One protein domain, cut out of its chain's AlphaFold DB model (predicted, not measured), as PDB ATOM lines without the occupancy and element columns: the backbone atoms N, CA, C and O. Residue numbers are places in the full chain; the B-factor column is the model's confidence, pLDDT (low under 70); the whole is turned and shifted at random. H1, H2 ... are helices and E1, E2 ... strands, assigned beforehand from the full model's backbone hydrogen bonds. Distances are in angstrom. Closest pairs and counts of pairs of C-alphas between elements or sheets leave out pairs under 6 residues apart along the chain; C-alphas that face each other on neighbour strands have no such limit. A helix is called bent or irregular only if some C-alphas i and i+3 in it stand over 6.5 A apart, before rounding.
ATOM      1  N   ILE A   2     209.348 152.167 145.973       77.75
ATOM      2  CA  ILE A   2     208.251 151.327 145.436       77.75
ATOM      3  C   ILE A   2     208.030 151.533 143.918       77.75
ATOM      4  O   ILE A   2     207.602 150.603 143.246       77.75
ATOM      5  N   SER A   3     208.341 152.713 143.361       85.56
ATOM      6  CA  SER A   3     208.136 153.025 141.932       85.56
ATOM      7  C   SER A   3     208.901 152.089 140.995       85.56
ATOM      8  O   SER A   3     208.273 151.473 140.147       85.56
ATOM      9  N   PHE A   4     210.200 151.879 141.225       92.19
ATOM     10  CA  PHE A   4     211.012 150.998 140.379       92.19
ATOM     11  C   PHE A   4     210.513 149.550 140.384       92.19
ATOM     12  O   PHE A   4     210.452 148.903 139.346       92.19
ATOM     13  N   LEU A   5     210.093 149.042 141.551       93.50
ATOM     14  CA  LEU A   5     209.514 147.701 141.648       93.50
ATOM     15  C   LEU A   5     208.202 147.591 140.861       93.50
ATOM     16  O   LEU A   5     207.965 146.572 140.223       93.50
ATOM     17  N   LYS A   6     207.365 148.634 140.878       94.25
ATOM     18  CA  LYS A   6     206.153 148.674 140.052       94.25
ATOM     19  C   LYS A   6     206.510 148.649 138.570       94.25
ATOM     20  O   LYS A   6     205.976 147.807 137.862       94.25
ATOM     21  N   SER A   7     207.447 149.490 138.132       94.19
ATOM     22  CA  SER A   7     207.954 149.499 136.754       94.19
ATOM     23  C   SER A   7     208.447 148.103 136.339       94.19
ATOM     24  O   SER A   7     208.067 147.595 135.292       94.19
ATOM     25  N   LEU A   8     209.201 147.412 137.202       94.06
ATOM     26  CA  LEU A   8     209.619 146.030 136.947       94.06
ATOM     27  C   LEU A   8     208.436 145.067 136.783       94.06
ATOM     28  O   LEU A   8     208.461 144.250 135.872       94.06
ATOM     29  N   ILE A   9     207.425 145.133 137.653       95.00
ATOM     30  CA  ILE A   9     206.249 144.251 137.573       95.00
ATOM     31  C   ILE A   9     205.482 144.497 136.269       95.00
ATOM     32  O   ILE A   9     205.221 143.543 135.545       95.00
ATOM     33  N   HIS A  10     205.211 145.760 135.932       95.12
ATOM     34  CA  HIS A  10     204.547 146.151 134.685       95.12
ATOM     35  C   HIS A  10     205.302 145.636 133.448       95.12
ATOM     36  O   HIS A  10     204.736 144.959 132.591       95.12
ATOM     37  N   ALA A  11     206.618 145.853 133.404       95.94
ATOM     38  CA  ALA A  11     207.467 145.380 132.314       95.94
ATOM     39  C   ALA A  11     207.510 143.841 132.194       95.94
ATOM     40  O   ALA A  11     207.616 143.295 131.094       95.94
ATOM     41  N   LEU A  12     207.440 143.118 133.320       95.12
ATOM     42  CA  LEU A  12     207.402 141.652 133.338       95.12
ATOM     43  C   LEU A  12     206.055 141.099 132.862       95.12
ATOM     44  O   LEU A  12     206.047 140.112 132.120       95.12
ATOM     45  N   ASP A  13     204.951 141.750 133.234       95.81
ATOM     46  CA  ASP A  13     203.611 141.433 132.722       95.81
ATOM     47  C   ASP A  13     203.497 141.718 131.215       95.81
ATOM     48  O   ASP A  13     202.738 141.060 130.499       95.81
ATOM     49  N   GLY A  14     204.375 142.572 130.689       93.31
ATOM     50  CA  GLY A  14     204.512 142.841 129.264       93.31
ATOM     51  C   GLY A  14     203.921 144.160 128.825       93.31
ATOM     52  O   GLY A  14     203.632 144.298 127.640       93.31
ATOM     53  N   ASP A  15     203.765 145.096 129.757       95.75
ATOM     54  CA  ASP A  15     203.550 146.486 129.404       95.75
ATOM     55  C   ASP A  15     204.767 146.973 128.605       95.75
ATOM     56  O   ASP A  15     205.919 146.830 129.031       95.75
ATOM     57  N   ASP A  16     204.496 147.528 127.428       92.56
ATOM     58  CA  ASP A  16     205.506 148.185 126.610       92.56
ATOM     59  C   ASP A  16     205.831 149.576 127.176       92.56
ATOM     60  O   ASP A  16     205.081 150.155 127.963       92.56
ATOM     61  N   ASP A  17     206.969 150.129 126.755       94.12
ATOM     62  CA  ASP A  17     207.377 151.507 127.061       94.12
ATOM     63  C   ASP A  17     207.426 151.849 128.558       94.12
ATOM     64  O   ASP A  17     207.160 152.974 128.989       94.12
ATOM     65  N   VAL A  18     207.853 150.877 129.363       96.56
ATOM     66  CA  VAL A  18     208.156 151.089 130.774       96.56
ATOM     67  C   VAL A  18     209.583 151.612 130.927       96.56
ATOM     68  O   VAL A  18     210.556 150.939 130.582       96.56
ATOM     69  N   PHE A  19     209.715 152.815 131.489       95.50
ATOM     70  CA  PHE A  19     211.004 153.463 131.726       95.50
ATOM     71  C   PHE A  19     211.176 153.853 133.186       95.50
ATOM     72  O   PHE A  19     210.257 154.365 133.821       95.50
ATOM     73  N   ASP A  20     212.390 153.682 133.701       95.44
ATOM     74  CA  ASP A  20     212.760 154.177 135.024       95.44
ATOM     75  C   ASP A  20     214.269 154.457 135.099       95.44
ATOM     76  O   ASP A  20     215.049 153.995 134.257       95.44
ATOM     77  N   PHE A  21     214.685 155.227 136.104       94.19
ATOM     78  CA  PHE A  21     216.092 155.530 136.350       94.19
ATOM     79  C   PHE A  21     216.728 154.472 137.245       94.19
ATOM     80  O   PHE A  21     216.256 154.196 138.350       94.19
ATOM     81  N   ALA A  22     217.855 153.926 136.797       94.62
ATOM     82  CA  ALA A  22     218.605 152.925 137.539       94.62
ATOM     83  C   ALA A  22     220.115 153.150 137.412       94.62
ATOM     84  O   ALA A  22     220.602 153.682 136.416       94.62
ATOM     85  N   PHE A  23     220.862 152.727 138.435       95.00
ATOM     86  CA  PHE A  23     222.323 152.666 138.392       95.00
ATOM     87  C   PHE A  23     222.752 151.310 137.833       95.00
ATOM     88  O   PHE A  23     222.600 150.287 138.501       95.00
ATOM     89  N   VAL A  24     223.225 151.300 136.588       95.44
ATOM     90  CA  VAL A  24     223.380 150.083 135.777       95.44
ATOM     91  C   VAL A  24     224.717 150.082 135.051       95.44
ATOM     92  O   VAL A  24     225.369 151.122 134.944       95.44
ATOM     93  N   ALA A  25     225.137 148.917 134.557       95.50
ATOM     94  CA  ALA A  25     226.275 148.844 133.649       95.50
ATOM     95  C   ALA A  25     225.925 149.597 132.359       95.50
ATOM     96  O   ALA A  25     224.877 149.351 131.763       95.50
ATOM     97  N   SER A  26     226.766 150.544 131.956       94.44
ATOM     98  CA  SER A  26     226.437 151.458 130.858       94.44
ATOM     99  C   SER A  26     227.685 152.075 130.244       94.44
ATOM    100  O   SER A  26     228.673 152.270 130.945       94.44
ATOM    101  N   SER A  27     227.595 152.479 128.979       92.69
ATOM    102  CA  SER A  27     228.626 153.242 128.262       92.69
ATOM    103  C   SER A  27     228.254 154.716 128.050       92.69
ATOM    104  O   SER A  27     228.883 155.398 127.248       92.69
ATOM    105  N   VAL A  28     227.235 155.223 128.757       93.25
ATOM    106  CA  VAL A  28     226.773 156.627 128.648       93.25
ATOM    107  C   VAL A  28     227.799 157.633 129.180       93.25
ATOM    108  O   VAL A  28     227.742 158.824 128.889       93.25
ATOM    109  N   THR A  29     228.761 157.153 129.969       94.06
ATOM    110  CA  THR A  29     229.951 157.894 130.392       94.06
ATOM    111  C   THR A  29     231.174 156.980 130.300       94.06
ATOM    112  O   THR A  29     231.055 155.795 130.004       94.06
ATOM    113  N   GLU A  30     232.353 157.506 130.621       94.25
ATOM    114  CA  GLU A  30     233.589 156.732 130.768       94.25
ATOM    115  C   GLU A  30     233.595 155.778 131.980       94.25
ATOM    116  O   GLU A  30     234.534 155.000 132.151       94.25
ATOM    117  N   LEU A  31     232.588 155.862 132.856       96.19
ATOM    118  CA  LEU A  31     232.446 154.991 134.019       96.19
ATOM    119  C   LEU A  31     231.715 153.700 133.626       96.19
ATOM    120  O   LEU A  31     230.706 153.776 132.929       96.19
ATOM    121  N   PRO A  32     232.139 152.526 134.133       96.19
ATOM    122  CA  PRO A  32     231.519 151.246 133.775       96.19
ATOM    123  C   PRO A  32     230.081 151.092 134.296       96.19
ATOM    124  O   PRO A  32     229.329 150.261 133.793       96.19
ATOM    125  N   TYR A  33     229.695 151.893 135.295       96.81
ATOM    126  CA  TYR A  33     228.338 151.964 135.826       96.81
ATOM    127  C   TYR A  33     227.928 153.427 135.986       96.81
ATOM    128  O   TYR A  33     228.715 154.240 136.484       96.81
ATOM    129  N   PHE A  34     226.697 153.763 135.606       96.19
ATOM    130  CA  PHE A  34     226.155 155.106 135.785       96.19
ATOM    131  C   PHE A  34     224.637 155.081 135.988       96.19
ATOM    132  O   PHE A  34     223.960 154.122 135.619       96.19
ATOM    133  N   ALA A  35     224.107 156.130 136.624       94.88
ATOM    134  CA  ALA A  35     222.669 156.299 136.789       94.88
ATOM    135  C   ALA A  35     222.097 156.923 135.521       94.88
ATOM    136  O   ALA A  35     222.494 158.024 135.141       94.88
ATOM    137  N   THR A  36     221.181 156.219 134.872       94.12
ATOM    138  CA  THR A  36     220.572 156.665 133.622       94.12
ATOM    139  C   THR A  36     219.159 156.115 133.491       94.12
ATOM    140  O   THR A  36     218.775 155.189 134.215       94.12
ATOM    141  N   ARG A  37     218.371 156.700 132.591       95.62
ATOM    142  CA  ARG A  37     217.059 156.168 132.250       95.62
ATOM    143  C   ARG A  37     217.239 154.891 131.446       95.62
ATOM    144  O   ARG A  37     218.095 154.796 130.567       95.62
ATOM    145  N   THR A  38     216.426 153.900 131.762       96.06
ATOM    146  CA  THR A  38     216.476 152.581 131.139       96.06
ATOM    147  C   THR A  38     215.094 152.179 130.668       96.06
ATOM    148  O   THR A  38     214.113 152.465 131.359       96.06
ATOM    149  N   LYS A  39     215.022 151.518 129.510       96.50
ATOM    150  CA  LYS A  39     213.828 150.781 129.101       96.50
ATOM    151  C   LYS A  39     213.847 149.427 129.787       96.50
ATOM    152  O   LYS A  39     214.832 148.684 129.696       96.50
ATOM    153  N   ILE A  40     212.763 149.125 130.482       96.19
ATOM    154  CA  ILE A  40     212.571 147.877 131.203       96.19
ATOM    155  C   ILE A  40     211.556 147.049 130.420       96.19
ATOM    156  O   ILE A  40     210.484 147.540 130.087       96.19
ATOM    157  N   GLY A  41     211.883 145.787 130.163       95.12
ATOM    158  CA  GLY A  41     210.967 144.826 129.558       95.12
ATOM    159  C   GLY A  41     211.121 143.434 130.165       95.12
ATOM    160  O   GLY A  41     211.753 143.235 131.213       95.12
ATOM    161  N   LYS A  42     210.571 142.423 129.490       94.94
ATOM    162  CA  LYS A  42     210.569 141.033 129.983       94.94
ATOM    163  C   LYS A  42     211.982 140.488 130.178       94.94
ATOM    164  O   LYS A  42     212.215 139.658 131.064       94.94
ATOM    165  N   LYS A  43     212.950 140.994 129.405       92.38
ATOM    166  CA  LYS A  43     214.372 140.636 129.507       92.38
ATOM    167  C   LYS A  43     215.168 141.529 130.466       92.38
ATOM    168  O   LYS A  43     216.393 141.503 130.428       92.38
ATOM    169  N   ARG A  44     214.493 142.224 131.395       90.06
ATOM    170  CA  ARG A  44     215.070 143.196 132.345       90.06
ATOM    171  C   ARG A  44     215.410 144.512 131.647       90.06
ATOM    172  O   ARG A  44     214.510 145.112 131.079       90.06
ATOM    173  N   ILE A  45     216.650 144.990 131.738       94.00
ATOM    174  CA  ILE A  45     217.072 146.217 131.054       94.00
ATOM    175  C   ILE A  45     217.259 145.874 129.581       94.00
ATOM    176  O   ILE A  45     218.165 145.119 129.235       94.00
ATOM    177  N   GLU A  46     216.387 146.409 128.736       94.94
ATOM    178  CA  GLU A  46     216.413 146.181 127.288       94.94
ATOM    179  C   GLU A  46     217.152 147.299 126.555       94.94
ATOM    180  O   GLU A  46     217.782 147.047 125.530       94.94
ATOM    181  N   GLU A  47     217.137 148.512 127.111       95.50
ATOM    182  CA  GLU A  47     217.817 149.666 126.532       95.50
ATOM    183  C   GLU A  47     218.307 150.631 127.617       95.50
ATOM    184  O   GLU A  47     217.668 150.815 128.656       95.50
ATOM    185  N   VAL A  48     219.442 151.275 127.347       95.94
ATOM    186  CA  VAL A  48     219.971 152.394 128.126       95.94
ATOM    187  C   VAL A  48     219.800 153.665 127.303       95.94
ATOM    188  O   VAL A  48     220.327 153.753 126.200       95.94
ATOM    189  N   ILE A  49     219.098 154.651 127.856       95.50
ATOM    190  CA  ILE A  49     218.807 155.908 127.170       95.50
ATOM    191  C   ILE A  49     219.943 156.892 127.447       95.50
ATOM    192  O   ILE A  49     220.137 157.325 128.582       95.50
ATOM    193  N   ASP A  50     220.722 157.224 126.422       93.25
ATOM    194  CA  ASP A  50     221.878 158.125 126.521       93.25
ATOM    195  C   ASP A  50     221.548 159.579 126.142       93.25
ATOM    196  O   ASP A  50     222.271 160.503 126.523       93.25
ATOM    197  N   SER A  51     220.420 159.791 125.457       93.38
ATOM    198  CA  SER A  51     219.939 161.103 125.019       93.38
ATOM    199  C   SER A  51     219.708 162.072 126.178       93.38
ATOM    200  O   SER A  51     219.813 163.279 125.992       93.38
ATOM    201  N   ASP A  52     219.456 161.557 127.387       89.62
ATOM    202  CA  ASP A  52     219.307 162.356 128.610       89.62
ATOM    203  C   ASP A  52     220.598 163.112 128.992       89.62
ATOM    204  O   ASP A  52     220.546 164.062 129.770       89.62
ATOM    205  N   LEU A  53     221.761 162.715 128.458       90.38
ATOM    206  CA  LEU A  53     223.038 163.412 128.658       90.38
ATOM    207  C   LEU A  53     223.430 164.313 127.477       90.38
ATOM    208  O   LEU A  53     224.527 164.877 127.474       90.38
ATOM    209  N   GLN A  54     222.555 164.471 126.482       92.12
ATOM    210  CA  GLN A  54     222.763 165.347 125.332       92.12
ATOM    211  C   GLN A  54     222.041 166.687 125.543       92.12
ATOM    212  O   GLN A  54     220.952 166.740 126.104       92.12
ATOM    213  N   GLY A  55     222.636 167.791 125.078       93.06
ATOM    214  CA  GLY A  55     221.990 169.114 125.131       93.06
ATOM    215  C   GLY A  55     221.821 169.704 126.538       93.06
ATOM    216  O   GLY A  55     220.949 170.544 126.749       93.06
TER     217      GLY A  55
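Overview. This is residues 2 to 55 of the 96 residues of an uncharacterized protein of Arabidopsis thaliana (UniProt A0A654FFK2). A strongly twisted sheet of three antiparallel strands, its two longer strands E1 and E2 forming a sharply bent hairpin, has one helix, H1, lying across one face near one end, while its other face bears no named helix. The loop of residues 26 to 32 lies at the end away from H1, and a tail of residues 50 to 55 follows E3. The printed part has 54 residues, with one named helix and three named strands in the order H1, E1, E2, E3; the sheet's order is E1 - E2 - E3, and the class is mixed, helices and strands. The whole is compact, with a radius of gyration of the C-alphas of 11.3 A, yet elongated in outline, spanning 33 by 20 by 20 A.

Along the chain. H1 is residues 2 to 13, beginning at C-alpha 2 at (208.251, 151.327, 145.436), and measures 16.8 A from first to last C-alpha. E1, residues 18 to 25, measures 18.5 A and bends by 76 degrees at residue 22. E2, residues 33 to 41, is the longest strand by residues, with 9; it measures 19.8 A, begins at C-alpha 33 at (228.338, 151.964, 135.826) and bends by 82 degrees at residue 36. E3, residues 44 to 49, measures 14.2 A and ends at C-alpha 49 at (218.807, 155.908, 127.170).

Arrangement. E1, E2 and E3 form a meander, each strand the antiparallel neighbour of the one before, with E1 and E3 as edge strands. The hairpin of E1 and E2 has an angle of 143 degrees between directions; N 22 and O 36 are within hydrogen-bond range at 3.0 A, as are N 40 and O 18 at 2.9 A. In the hairpin of E2 and E3 the angle is 121 degrees, and N 39 and O 47 are within hydrogen-bond range at 2.9 A. H1 is on the sheet at a height over the sheet of 8.3 A, in two layers, a helix on one face of a sheet. It lies over E1 and E2 and runs across the strands, at 67 degrees to E1 on the local plane. The closest C-alphas of H1 and E2 are those of Ala 11 and Gly 41, 4.5 A apart; those of H1 and E1 are Ala 11 and Val 18, 6.0 A apart. In H1 every O i to N i+4 pair is within hydrogen-bond range.

Size, cuts and confidence. The two C-alphas farthest apart are those of Asp 13 and Gly 55, at 34.1 A. The printed part has no cut. The links from H1 to E1 and from E2 to E3 are tight, the link from E1 to E2 is short, and no link is long. The mean pLDDT of the printed part is 94.0, and no printed residue is under 70.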